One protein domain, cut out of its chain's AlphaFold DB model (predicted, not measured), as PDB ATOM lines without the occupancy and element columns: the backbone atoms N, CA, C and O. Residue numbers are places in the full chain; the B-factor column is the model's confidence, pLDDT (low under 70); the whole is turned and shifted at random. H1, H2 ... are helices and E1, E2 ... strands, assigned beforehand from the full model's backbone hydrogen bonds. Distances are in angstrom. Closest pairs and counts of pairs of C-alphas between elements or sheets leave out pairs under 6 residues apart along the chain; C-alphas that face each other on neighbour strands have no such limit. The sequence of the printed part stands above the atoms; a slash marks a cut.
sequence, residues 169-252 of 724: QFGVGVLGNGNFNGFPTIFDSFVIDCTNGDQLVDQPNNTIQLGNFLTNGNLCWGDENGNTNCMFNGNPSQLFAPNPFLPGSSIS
ATOM      1  N   GLN A 169     111.665 175.337 170.682       91.00
ATOM      2  CA  GLN A 169     110.264 175.383 170.231       91.00
ATOM      3  C   GLN A 169     110.027 176.172 168.923       91.00
ATOM      4  O   GLN A 169     108.952 176.084 168.337       91.00
ATOM      5  N   PHE A 170     110.998 176.981 168.484       91.81
ATOM      6  CA  PHE A 170     110.940 177.740 167.231       91.81
ATOM      7  C   PHE A 170     111.647 177.026 166.068       91.81
ATOM      8  O   PHE A 170     111.799 177.621 165.005       91.81
ATOM      9  N   GLY A 171     112.106 175.785 166.268       94.69
ATOM     10  CA  GLY A 171     112.842 175.002 165.275       94.69
ATOM     11  C   GLY A 171     114.305 175.413 165.115       94.69
ATOM     12  O   GLY A 171     114.952 174.987 164.170       94.69
ATOM     13  N   VAL A 172     114.839 176.266 165.997       96.88
ATOM     14  CA  VAL A 172     116.264 176.642 165.978       96.88
ATOM     15  C   VAL A 172     117.058 175.561 166.699       96.88
ATOM     16  O   VAL A 172     116.800 175.329 167.884       96.88
ATOM     17  N   GLY A 173     117.996 174.935 165.990       97.38
ATOM     18  CA  GLY A 173     118.958 173.987 166.540       97.38
ATOM     19  C   GLY A 173     120.169 174.701 167.135       97.38
ATOM     20  O   GLY A 173     120.616 175.724 166.608       97.38
ATOM     21  N   VAL A 174     120.683 174.170 168.240       97.06
ATOM     22  CA  VAL A 174     121.841 174.690 168.975       97.06
ATOM     23  C   VAL A 174     122.779 173.532 169.297       97.06
ATOM     24  O   VAL A 174     122.328 172.557 169.883       97.06
ATOM     25  N   LEU A 175     124.058 173.667 168.949       96.69
ATOM     26  CA  LEU A 175     125.182 172.812 169.343       96.69
ATOM     27  C   LEU A 175     125.919 173.443 170.533       96.69
ATOM     28  O   LEU A 175     126.058 174.672 170.596       96.69
ATOM     29  N   GLY A 176     126.400 172.621 171.468       94.50
ATOM     30  CA  GLY A 176     127.117 173.088 172.652       94.50
ATOM     31  C   GLY A 176     126.221 173.844 173.636       94.50
ATOM     32  O   GLY A 176     126.642 174.849 174.217       94.50
ATOM     33  N   ASN A 177     124.969 173.408 173.798       92.12
ATOM     34  CA  ASN A 177     123.984 174.107 174.618       92.12
ATOM     35  C   ASN A 177     124.328 174.079 176.123       92.12
ATOM     36  O   ASN A 177     124.893 173.123 176.649       92.12
ATOM     37  N   GLY A 178     123.936 175.123 176.856       88.56
ATOM     38  CA  GLY A 178     124.106 175.184 178.309       88.56
ATOM     39  C   GLY A 178     125.574 175.129 178.749       88.56
ATOM     40  O   GLY A 178     126.378 175.974 178.358       88.56
ATOM     41  N   ASN A 179     125.916 174.144 179.583       87.31
ATOM     42  CA  ASN A 179     127.239 174.032 180.211       87.31
ATOM     43  C   ASN A 179     128.362 173.642 179.235       87.31
ATOM     44  O   ASN A 179     129.533 173.756 179.593       87.31
ATOM     45  N   PHE A 180     128.031 173.243 178.003       92.69
ATOM     46  CA  PHE A 180     129.015 172.930 176.964       92.69
ATOM     47  C   PHE A 180     129.628 174.184 176.308       92.69
ATOM     48  O   PHE A 180     130.592 174.079 175.551       92.69
ATOM     49  N   ASN A 181     129.143 175.389 176.640       91.25
ATOM     50  CA  ASN A 181     129.740 176.679 176.258       91.25
ATOM     51  C   ASN A 181     129.978 176.860 174.742       91.25
ATOM     52  O   ASN A 181     130.942 177.509 174.339       91.25
ATOM     53  N   GLY A 182     129.092 176.313 173.905       93.12
ATOM     54  CA  GLY A 182     129.159 176.424 172.445       93.12
ATOM     55  C   GLY A 182     130.106 175.438 171.758       93.12
ATOM     56  O   GLY A 182     130.310 175.563 170.553       93.12
ATOM     57  N   PHE A 183     130.661 174.475 172.494       96.38
ATOM     58  CA  PHE A 183     131.551 173.439 171.972       96.38
ATOM     59  C   PHE A 183     130.858 172.070 171.899       96.38
ATOM     60  O   PHE A 183     130.007 171.794 172.750       96.38
ATOM     61  N   PRO A 184     131.215 171.214 170.925       97.06
ATOM     62  CA  PRO A 184     130.662 169.869 170.803       97.06
ATOM     63  C   PRO A 184     131.160 168.930 171.908       97.06
ATOM     64  O   PRO A 184     132.197 169.153 172.538       97.06
ATOM     65  N   THR A 185     130.421 167.847 172.116       97.56
ATOM     66  CA  THR A 185     130.918 166.635 172.780       97.56
ATOM     67  C   THR A 185     131.627 165.734 171.774       97.56
ATOM     68  O   THR A 185     131.472 165.904 170.562       97.56
ATOM     69  N   ILE A 186     132.393 164.755 172.259       97.12
ATOM     70  CA  ILE A 186     132.984 163.733 171.388       97.12
ATOM     71  C   ILE A 186     131.905 163.001 170.583       97.12
ATOM     72  O   ILE A 186     132.074 162.832 169.383       97.12
ATOM     73  N   PHE A 187     130.752 162.712 171.195       96.88
ATOM     74  CA  PHE A 187     129.600 162.111 170.522       96.88
ATOM     75  C   PHE A 187     129.134 162.936 169.313       96.88
ATOM     76  O   PHE A 187     128.936 162.393 168.233       96.88
ATOM     77  N   ASP A 188     129.011 164.262 169.459       97.56
ATOM     78  CA  ASP A 188     128.555 165.139 168.367       97.56
ATOM     79  C   ASP A 188     129.467 165.084 167.131       97.56
ATOM     80  O   ASP A 188     129.001 165.315 166.016       97.56
ATOM     81  N   SER A 189     130.756 164.784 167.329       96.12
ATOM     82  CA  SER A 189     131.767 164.729 166.261       96.12
ATOM     83  C   SER A 189     131.594 163.514 165.343       96.12
ATOM     84  O   SER A 189     132.173 163.492 164.259       96.12
ATOM     85  N   PHE A 190     130.786 162.538 165.767       97.12
ATOM     86  CA  PHE A 190     130.473 161.325 165.017       97.12
ATOM     87  C   PHE A 190     129.033 161.295 164.479       97.12
ATOM     88  O   PHE A 190     128.544 160.248 164.072       97.12
ATOM     89  N   VAL A 191     128.305 162.416 164.489       97.94
ATOM     90  CA  VAL A 191     126.938 162.469 163.948       97.94
ATOM     91  C   VAL A 191     126.965 163.037 162.533       97.94
ATOM     92  O   VAL A 191     127.342 164.194 162.333       97.94
ATOM     93  N   ILE A 192     126.501 162.250 161.564       97.44
ATOM     94  CA  ILE A 192     126.441 162.608 160.139       97.44
ATOM     95  C   ILE A 192     125.032 162.434 159.570       97.44
ATOM     96  O   ILE A 192     124.217 161.689 160.113       97.44
ATOM     97  N   ASP A 193     124.732 163.073 158.443       96.12
ATOM     98  CA  ASP A 193     123.588 162.690 157.611       96.12
ATOM     99  C   ASP A 193     123.918 161.409 156.825       96.12
ATOM    100  O   ASP A 193     124.918 161.340 156.106       96.12
ATOM    101  N   CYS A 194     123.063 160.387 156.938       93.31
ATOM    102  CA  CYS A 194     123.315 159.064 156.355       93.31
ATOM    103  C   CYS A 194     123.424 159.069 154.818       93.31
ATOM    104  O   CYS A 194     123.892 158.098 154.229       93.31
ATOM    105  N   THR A 195     122.905 160.097 154.137       91.50
ATOM    106  CA  THR A 195     122.839 160.146 152.669       91.50
ATOM    107  C   THR A 195     124.039 160.836 152.045       91.50
ATOM    108  O   THR A 195     124.506 160.392 150.996       91.50
ATOM    109  N   ASN A 196     124.506 161.935 152.632       91.19
ATOM    110  CA  ASN A 196     125.574 162.742 152.042       91.19
ATOM    111  C   ASN A 196     126.845 162.825 152.902       91.19
ATOM    112  O   ASN A 196     127.845 163.327 152.398       91.19
ATOM    113  N   GLY A 197     126.825 162.305 154.134       92.44
ATOM    114  CA  GLY A 197     127.963 162.339 155.050       92.44
ATOM    115  C   GLY A 197     128.205 163.703 155.698       92.44
ATOM    116  O   GLY A 197     129.237 163.884 156.334       92.44
ATOM    117  N   ASP A 198     127.288 164.670 155.549       94.38
ATOM    118  CA  ASP A 198     127.444 165.993 156.156       94.38
ATOM    119  C   ASP A 198     127.484 165.867 157.683       94.38
ATOM    120  O   ASP A 198     126.560 165.326 158.297       94.38
ATOM    121  N   GLN A 199     128.525 166.418 158.302       95.56
ATOM    122  CA  GLN A 199     128.702 166.376 159.748       95.56
ATOM    123  C   GLN A 199     127.792 167.350 160.495       95.56
ATOM    124  O   GLN A 199     127.555 168.484 160.062       95.56
ATOM    125  N   LEU A 200     127.376 166.937 161.694       96.62
ATOM    126  CA  LEU A 200     126.691 167.773 162.671       96.62
ATOM    127  C   LEU A 200     127.540 168.981 163.087       96.62
ATOM    128  O   LEU A 200     127.031 170.102 163.142       96.62
ATOM    129  N   VAL A 201     128.822 168.766 163.393       95.88
ATOM    130  CA  VAL A 201     129.703 169.819 163.927       95.88
ATOM    131  C   VAL A 201     130.016 170.924 162.913       95.88
ATOM    132  O   VAL A 201     130.331 172.044 163.318       95.88
ATOM    133  N   ASP A 202     129.820 170.654 161.621       95.25
ATOM    134  CA  ASP A 202     129.970 171.625 160.533       95.25
ATOM    135  C   ASP A 202     128.688 172.422 160.244       95.25
ATOM    136  O   ASP A 202     128.707 173.419 159.507       95.25
ATOM    137  N   GLN A 203     127.553 172.025 160.827       96.12
ATOM    138  CA  GLN A 203     126.298 172.729 160.602       96.12
ATOM    139  C   GLN A 203     126.307 174.121 161.256       96.12
ATOM    140  O   GLN A 203     126.778 174.298 162.384       96.12
ATOM    141  N   PRO A 204     125.702 175.140 160.613       96.56
ATOM    142  CA  PRO A 204     125.605 176.474 161.194       96.56
ATOM    143  C   PRO A 204     124.865 176.478 162.540       96.56
ATOM    144  O   PRO A 204     123.645 176.301 162.602       96.56
ATOM    145  N   ASN A 205     125.596 176.735 163.627       96.12
ATOM    146  CA  ASN A 205     125.043 176.747 164.980       96.12
ATOM    147  C   ASN A 205     124.022 177.888 165.191       96.12
ATOM    148  O   ASN A 205     124.145 178.970 164.613       96.12
ATOM    149  N   ASN A 206     123.032 177.668 166.061       95.56
ATOM    150  CA  ASN A 206     121.954 178.603 166.395       95.56
ATOM    151  C   ASN A 206     121.114 179.015 165.171       95.56
ATOM    152  O   ASN A 206     120.790 180.191 164.971       95.56
ATOM    153  N   THR A 207     120.757 178.038 164.332       97.75
ATOM    154  CA  THR A 207     119.975 178.259 163.107       97.75
ATOM    155  C   THR A 207     118.813 177.278 162.954       97.75
ATOM    156  O   THR A 207     118.786 176.198 163.540       97.75
ATOM    157  N   ILE A 208     117.836 177.648 162.117       97.50
ATOM    158  CA  ILE A 208     116.773 176.731 161.664       97.50
ATOM    159  C   ILE A 208     117.353 175.585 160.822       97.50
ATOM    160  O   ILE A 208     116.817 174.485 160.842       97.50
ATOM    161  N   GLN A 209     118.453 175.824 160.100       97.38
ATOM    162  CA  GLN A 209     119.115 174.791 159.305       97.38
ATOM    163  C   GLN A 209     119.608 173.651 160.198       97.38
ATOM    164  O   GLN A 209     119.263 172.504 159.936       97.38
ATOM    165  N   LEU A 210     120.315 173.973 161.285       98.12
ATOM    166  CA  LEU A 210     120.714 172.972 162.270       98.12
ATOM    167  C   LEU A 210     119.486 172.298 162.901       98.12
ATOM    168  O   LEU A 210     119.467 171.089 163.066       98.12
ATOM    169  N   GLY A 211     118.413 173.041 163.187       97.81
ATOM    170  CA  GLY A 211     117.187 172.434 163.719       97.81
ATOM    171  C   GLY A 211     116.541 171.411 162.776       97.81
ATOM    172  O   GLY A 211     116.086 170.367 163.236       97.81
ATOM    173  N   ASN A 212     116.551 171.675 161.467       97.69
ATOM    174  CA  ASN A 212     116.083 170.732 160.448       97.69
ATOM    175  C   ASN A 212     117.023 169.529 160.302       97.69
ATOM    176  O   ASN A 212     116.537 168.420 160.117       97.69
ATOM    177  N   PHE A 213     118.339 169.739 160.400       97.88
ATOM    178  CA  PHE A 213     119.334 168.663 160.382       97.88
ATOM    179  C   PHE A 213     119.098 167.683 161.540       97.88
ATOM    180  O   PHE A 213     118.927 166.492 161.321       97.88
ATOM    181  N   LEU A 214     118.936 168.203 162.762       97.75
ATOM    182  CA  LEU A 214     118.695 167.419 163.985       97.75
ATOM    183  C   LEU A 214     117.334 166.688 164.013       97.75
ATOM    184  O   LEU A 214     117.061 165.939 164.949       97.75
ATOM    185  N   THR A 215     116.453 166.947 163.042       97.50
ATOM    186  CA  THR A 215     115.082 166.401 162.975       97.50
ATOM    187  C   THR A 215     114.740 165.830 161.594       97.50
ATOM    188  O   THR A 215     113.566 165.731 161.229       97.50
ATOM    189  N   ASN A 216     115.751 165.470 160.797       95.12
ATOM    190  CA  ASN A 216     115.561 164.967 159.433       95.12
ATOM    191  C   ASN A 216     115.155 163.475 159.371       95.12
ATOM    192  O   ASN A 216     114.738 163.021 158.306       95.12
ATOM    193  N   GLY A 217     115.247 162.727 160.478       96.19
ATOM    194  CA  GLY A 217     114.981 161.282 160.538       96.19
ATOM    195  C   GLY A 217     116.064 160.392 159.918       96.19
ATOM    196  O   GLY A 217     115.840 159.196 159.765       96.19
ATOM    197  N   ASN A 218     117.206 160.957 159.526       95.94
ATOM    198  CA  ASN A 218     118.227 160.295 158.716       95.94
ATOM    199  C   ASN A 218     119.640 160.701 159.160       95.94
ATOM    200  O   ASN A 218     120.467 161.122 158.348       95.94
ATOM    201  N   LEU A 219     119.888 160.617 160.467       97.75
ATOM    202  CA  LEU A 219     121.221 160.787 161.038       97.75
ATOM    203  C   LEU A 219     121.827 159.425 161.357       97.75
ATOM    204  O   LEU A 219     121.115 158.508 161.764       97.75
ATOM    205  N   CYS A 220     123.133 159.314 161.162       97.12
ATOM    206  CA  CYS A 220     123.906 158.107 161.381       97.12
ATOM    207  C   CYS A 220     125.192 158.415 162.148       97.12
ATOM    208  O   CYS A 220     125.600 159.571 162.269       97.12
ATOM    209  N   TRP A 221     125.824 157.359 162.645       97.50
ATOM    210  CA  TRP A 221     127.152 157.399 163.232       97.50
ATOM    211  C   TRP A 221     128.244 157.378 162.149       97.50
ATOM    212  O   TRP A 221     128.186 156.546 161.243       97.50
ATOM    213  N   GLY A 222     129.223 158.277 162.227       95.56
ATOM    214  CA  GLY A 222     130.398 158.312 161.355       95.56
ATOM    215  C   GLY A 222     131.267 159.559 161.508       95.56
ATOM    216  O   GLY A 222     130.825 160.586 162.011       95.56
ATOM    217  N   ASP A 223     132.526 159.449 161.089       90.50
ATOM    218  CA  ASP A 223     133.557 160.481 161.232       90.50
ATOM    219  C   ASP A 223     133.416 161.651 160.231       90.50
ATOM    220  O   ASP A 223     132.437 161.767 159.487       90.50
ATOM    221  N   GLU A 224     134.410 162.547 160.206       82.75
ATOM    222  CA  GLU A 224     134.456 163.739 159.336       82.75
ATOM    223  C   GLU A 224     134.501 163.454 157.837       82.75
ATOM    224  O   GLU A 224     134.213 164.328 157.023       82.75
ATOM    225  N   ASN A 225     134.804 162.215 157.468       81.06
ATOM    226  CA  ASN A 225     134.804 161.741 156.095       81.06
ATOM    227  C   ASN A 225     133.577 160.862 155.796       81.06
ATOM    228  O   ASN A 225     133.485 160.303 154.700       81.06
ATOM    229  N   GLY A 226     132.653 160.722 156.752       80.50
ATOM    230  CA  GLY A 226     131.511 159.817 156.675       80.50
ATOM    231  C   GLY A 226     131.882 158.339 156.826       80.50
ATOM    232  O   GLY A 226     131.087 157.477 156.453       80.50
ATOM    233  N   ASN A 227     133.081 158.029 157.332       84.12
ATOM    234  CA  ASN A 227     133.524 156.658 157.564       84.12
ATOM    235  C   ASN A 227     133.127 156.194 158.968       84.12
ATOM    236  O   ASN A 227     133.177 156.954 159.929       84.12
ATOM    237  N   THR A 228     132.792 154.915 159.097       88.81
ATOM    238  CA  THR A 228     132.664 154.234 160.389       88.81
ATOM    239  C   THR A 228     132.882 152.742 160.193       88.81
ATOM    240  O   THR A 228     132.571 152.194 159.130       88.81
ATOM    241  N   ASN A 229     133.400 152.077 161.219       83.81
ATOM    242  CA  ASN A 229     133.398 150.620 161.300       83.81
ATOM    243  C   ASN A 229     132.067 150.084 161.853       83.81
ATOM    244  O   ASN A 229     131.765 148.900 161.698       83.81
ATOM    245  N   CYS A 230     131.243 150.954 162.441       88.94
ATOM    246  CA  CYS A 230     129.985 150.616 163.097       88.94
ATOM    247  C   CYS A 230     128.868 150.523 162.054       88.94
ATOM    248  O   CYS A 230     127.997 151.389 161.931       88.94
ATOM    249  N   MET A 231     128.947 149.468 161.245       87.44
ATOM    250  CA  MET A 231     128.084 149.238 160.094       87.44
ATOM    251  C   MET A 231     127.015 148.195 160.414       87.44
ATOM    252  O   MET A 231     127.320 147.068 160.794       87.44
ATOM    253  N   PHE A 232     125.754 148.528 160.152       84.75
ATOM    254  CA  PHE A 232     124.632 147.602 160.237       84.75
ATOM    255  C   PHE A 232     124.094 147.287 158.838       84.75
ATOM    256  O   PHE A 232     123.644 148.169 158.106       84.75
ATOM    257  N   ASN A 233     124.154 146.012 158.434       83.44
ATOM    258  CA  ASN A 233     123.737 145.555 157.099       83.44
ATOM    259  C   ASN A 233     124.360 146.369 155.942       83.44
ATOM    260  O   ASN A 233     123.702 146.649 154.938       83.44
ATOM    261  N   GLY A 234     125.627 146.767 156.093       80.38
ATOM    262  CA  GLY A 234     126.360 147.541 155.088       80.38
ATOM    263  C   GLY A 234     126.014 149.034 155.033       80.38
ATOM    264  O   GLY A 234     126.471 149.701 154.109       80.38
ATOM    265  N   ASN A 235     125.259 149.566 156.001       85.06
ATOM    266  CA  ASN A 235     124.992 151.000 156.151       85.06
ATOM    267  C   ASN A 235     125.519 151.509 157.504       85.06
ATOM    268  O   ASN A 235     125.548 150.723 158.455       85.06
ATOM    269  N   PRO A 236     125.899 152.793 157.622       90.38
ATOM    270  CA  PRO A 236     126.246 153.395 158.909       90.38
ATOM    271  C   PRO A 236     125.122 153.248 159.947       90.38
ATOM    272  O   PRO A 236     123.942 153.229 159.590       90.38
ATOM    273  N   SER A 237     125.486 153.140 161.228       94.69
ATOM    274  CA  SER A 237     124.528 152.945 162.327       94.69
ATOM    275  C   SER A 237     123.533 154.094 162.419       94.69
ATOM    276  O   SER A 237     123.944 155.239 162.589       94.69
ATOM    277  N   GLN A 238     122.234 153.810 162.333       97.00
ATOM    278  CA  GLN A 238     121.216 154.858 162.308       97.00
ATOM    279  C   GLN A 238     120.880 155.355 163.717       97.00
ATOM    280  O   GLN A 238     120.634 154.575 164.635       97.00
ATOM    281  N   LEU A 239     120.818 156.673 163.878       97.81
ATOM    282  CA  LEU A 239     120.482 157.339 165.129       97.81
ATOM    283  C   LEU A 239     119.019 157.780 165.136       97.81
ATOM    284  O   LEU A 239     118.446 158.181 164.119       97.81
ATOM    285  N   PHE A 240     118.425 157.785 166.323       97.56
ATOM    286  CA  PHE A 240     117.055 158.222 166.527       97.56
ATOM    287  C   PHE A 240     116.932 159.750 166.399       97.56
ATOM    288  O   PHE A 240     117.148 160.496 167.356       97.56
ATOM    289  N   ALA A 241     116.554 160.240 165.215       97.19
ATOM    290  CA  ALA A 241     116.434 161.673 164.903       97.19
ATOM    291  C   ALA A 241     114.986 162.095 164.547       97.19
ATOM    292  O   ALA A 241     114.729 162.558 163.431       97.19
ATOM    293  N   PRO A 242     114.005 161.933 165.457       96.56
ATOM    294  CA  PRO A 242     112.591 162.161 165.161       96.56
ATOM    295  C   PRO A 242     112.249 163.630 164.877       96.56
ATOM    296  O   PRO A 242     112.946 164.564 165.283       96.56
ATOM    297  N   ASN A 243     111.087 163.834 164.251       94.31
ATOM    298  CA  ASN A 243     110.427 165.132 164.144       94.31
ATOM    299  C   ASN A 243     109.038 165.068 164.812       94.31
ATOM    300  O   ASN A 243     108.163 164.356 164.309       94.31
ATOM    301  N   PRO A 244     108.793 165.803 165.911       94.94
ATOM    302  CA  PRO A 244     109.676 166.798 166.528       94.94
ATOM    303  C   PRO A 244     110.854 166.182 167.300       94.94
ATOM    304  O   PRO A 244     110.784 165.033 167.726       94.94
ATOM    305  N   PHE A 245     111.895 166.992 167.532       95.94
ATOM    306  CA  PHE A 245     112.998 166.661 168.439       95.94
ATOM    307  C   PHE A 245     112.457 166.325 169.836       95.94
ATOM    308  O   PHE A 245     111.643 167.078 170.382       95.94
ATOM    309  N   LEU A 246     112.931 165.226 170.416       93.75
ATOM    310  CA  LEU A 246     112.548 164.730 171.733       93.75
ATOM    311  C   LEU A 246     113.699 164.973 172.718       93.75
ATOM    312  O   LEU A 246     114.715 164.276 172.655       93.75
ATOM    313  N   PRO A 247     113.576 165.962 173.624       88.31
ATOM    314  CA  PRO A 247     114.609 166.239 174.614       88.31
ATOM    315  C   PRO A 247     114.930 164.998 175.452       88.31
ATOM    316  O   PRO A 247     114.021 164.389 176.008       88.31
ATOM    317  N   GLY A 248     116.216 164.657 175.551       85.56
ATOM    318  CA  GLY A 248     116.697 163.482 176.284       85.56
ATOM    319  C   GLY A 248     116.727 162.185 175.471       85.56
ATOM    320  O   GLY A 248     117.349 161.236 175.920       85.56
ATOM    321  N   SER A 249     116.125 162.145 174.275       92.25
ATOM    322  CA  SER A 249     116.117 160.939 173.434       92.25
ATOM    323  C   SER A 249     116.763 161.158 172.073       92.25
ATOM    324  O   SER A 249     117.553 160.332 171.630       92.25
ATOM    325  N   SER A 250     116.446 162.267 171.399       95.62
ATOM    326  CA  SER A 250     116.952 162.525 170.052       95.62
ATOM    327  C   SER A 250     118.479 162.490 170.004       95.62
ATOM    328  O   SER A 250     119.145 163.127 170.821       95.62
ATOM    329  N   ILE A 251     119.007 161.764 169.016       95.69
ATOM    330  CA  ILE A 251     120.422 161.649 168.634       95.69
ATOM    331  C   ILE A 251     121.280 160.859 169.630       95.69
ATOM    332  O   ILE A 251     122.225 160.210 169.207       95.69
ATOM    333  N   SER A 252     120.922 160.825 170.916       94.69
ATOM    334  CA  SER A 252     121.642 160.044 171.944       94.69
ATOM    335  C   SER A 252     121.254 158.558 171.976       94.69
ATOM    336  O   SER A 252     121.627 157.856 172.906       94.69
TER     337      SER A 252
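Overview. This is residues 169 to 252 of the 724 residues of the protein "T9SS type A sorting domain-containing protein" of Bacteroidetes bacterium (UniProt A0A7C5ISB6). With little regular structure, this is a mass of loops around a tiny two-strand sheet, E1 and E2, with H1 leading straight into E1 and H2 toward one end; residues 231 to 236 fold back at the other end. The 84 printed residues, mixed in class with only 16 in named elements, run H1, E1, H2, E2. The whole is compact, radius of gyration of the C-alphas 12.2 A, spanning 36 by 24 by 21 A, only just elongated.

Along the chain. Find E1, residues 191 to 193, and E2, residues 219 to 221, each 7.2 A long. H1, residues 187 to 190, starts at C-alpha 187 (129.600, 162.111, 170.522) and spans 5.6 A; H2, residues 208 to 213, spans 8.6 A.

Arrangement. E1 and E2 are antiparallel at 132 degrees, with N 192 and O 220 2.9 A apart, within hydrogen-bond range. Residues 219 to 220 of E2 also pair antiparallel with 238 to 239. H1 and H2 are apart. Every O i to N i+4 pair in H2 is within hydrogen-bond range; H1 is too short for one.

Size, cuts and confidence. The C-alphas of Asn 181 and Asn 233, 37.0 A apart, are the farthest. The printed part has no cut; E1 to H2 is a long link. No printed residue is under pLDDT 70.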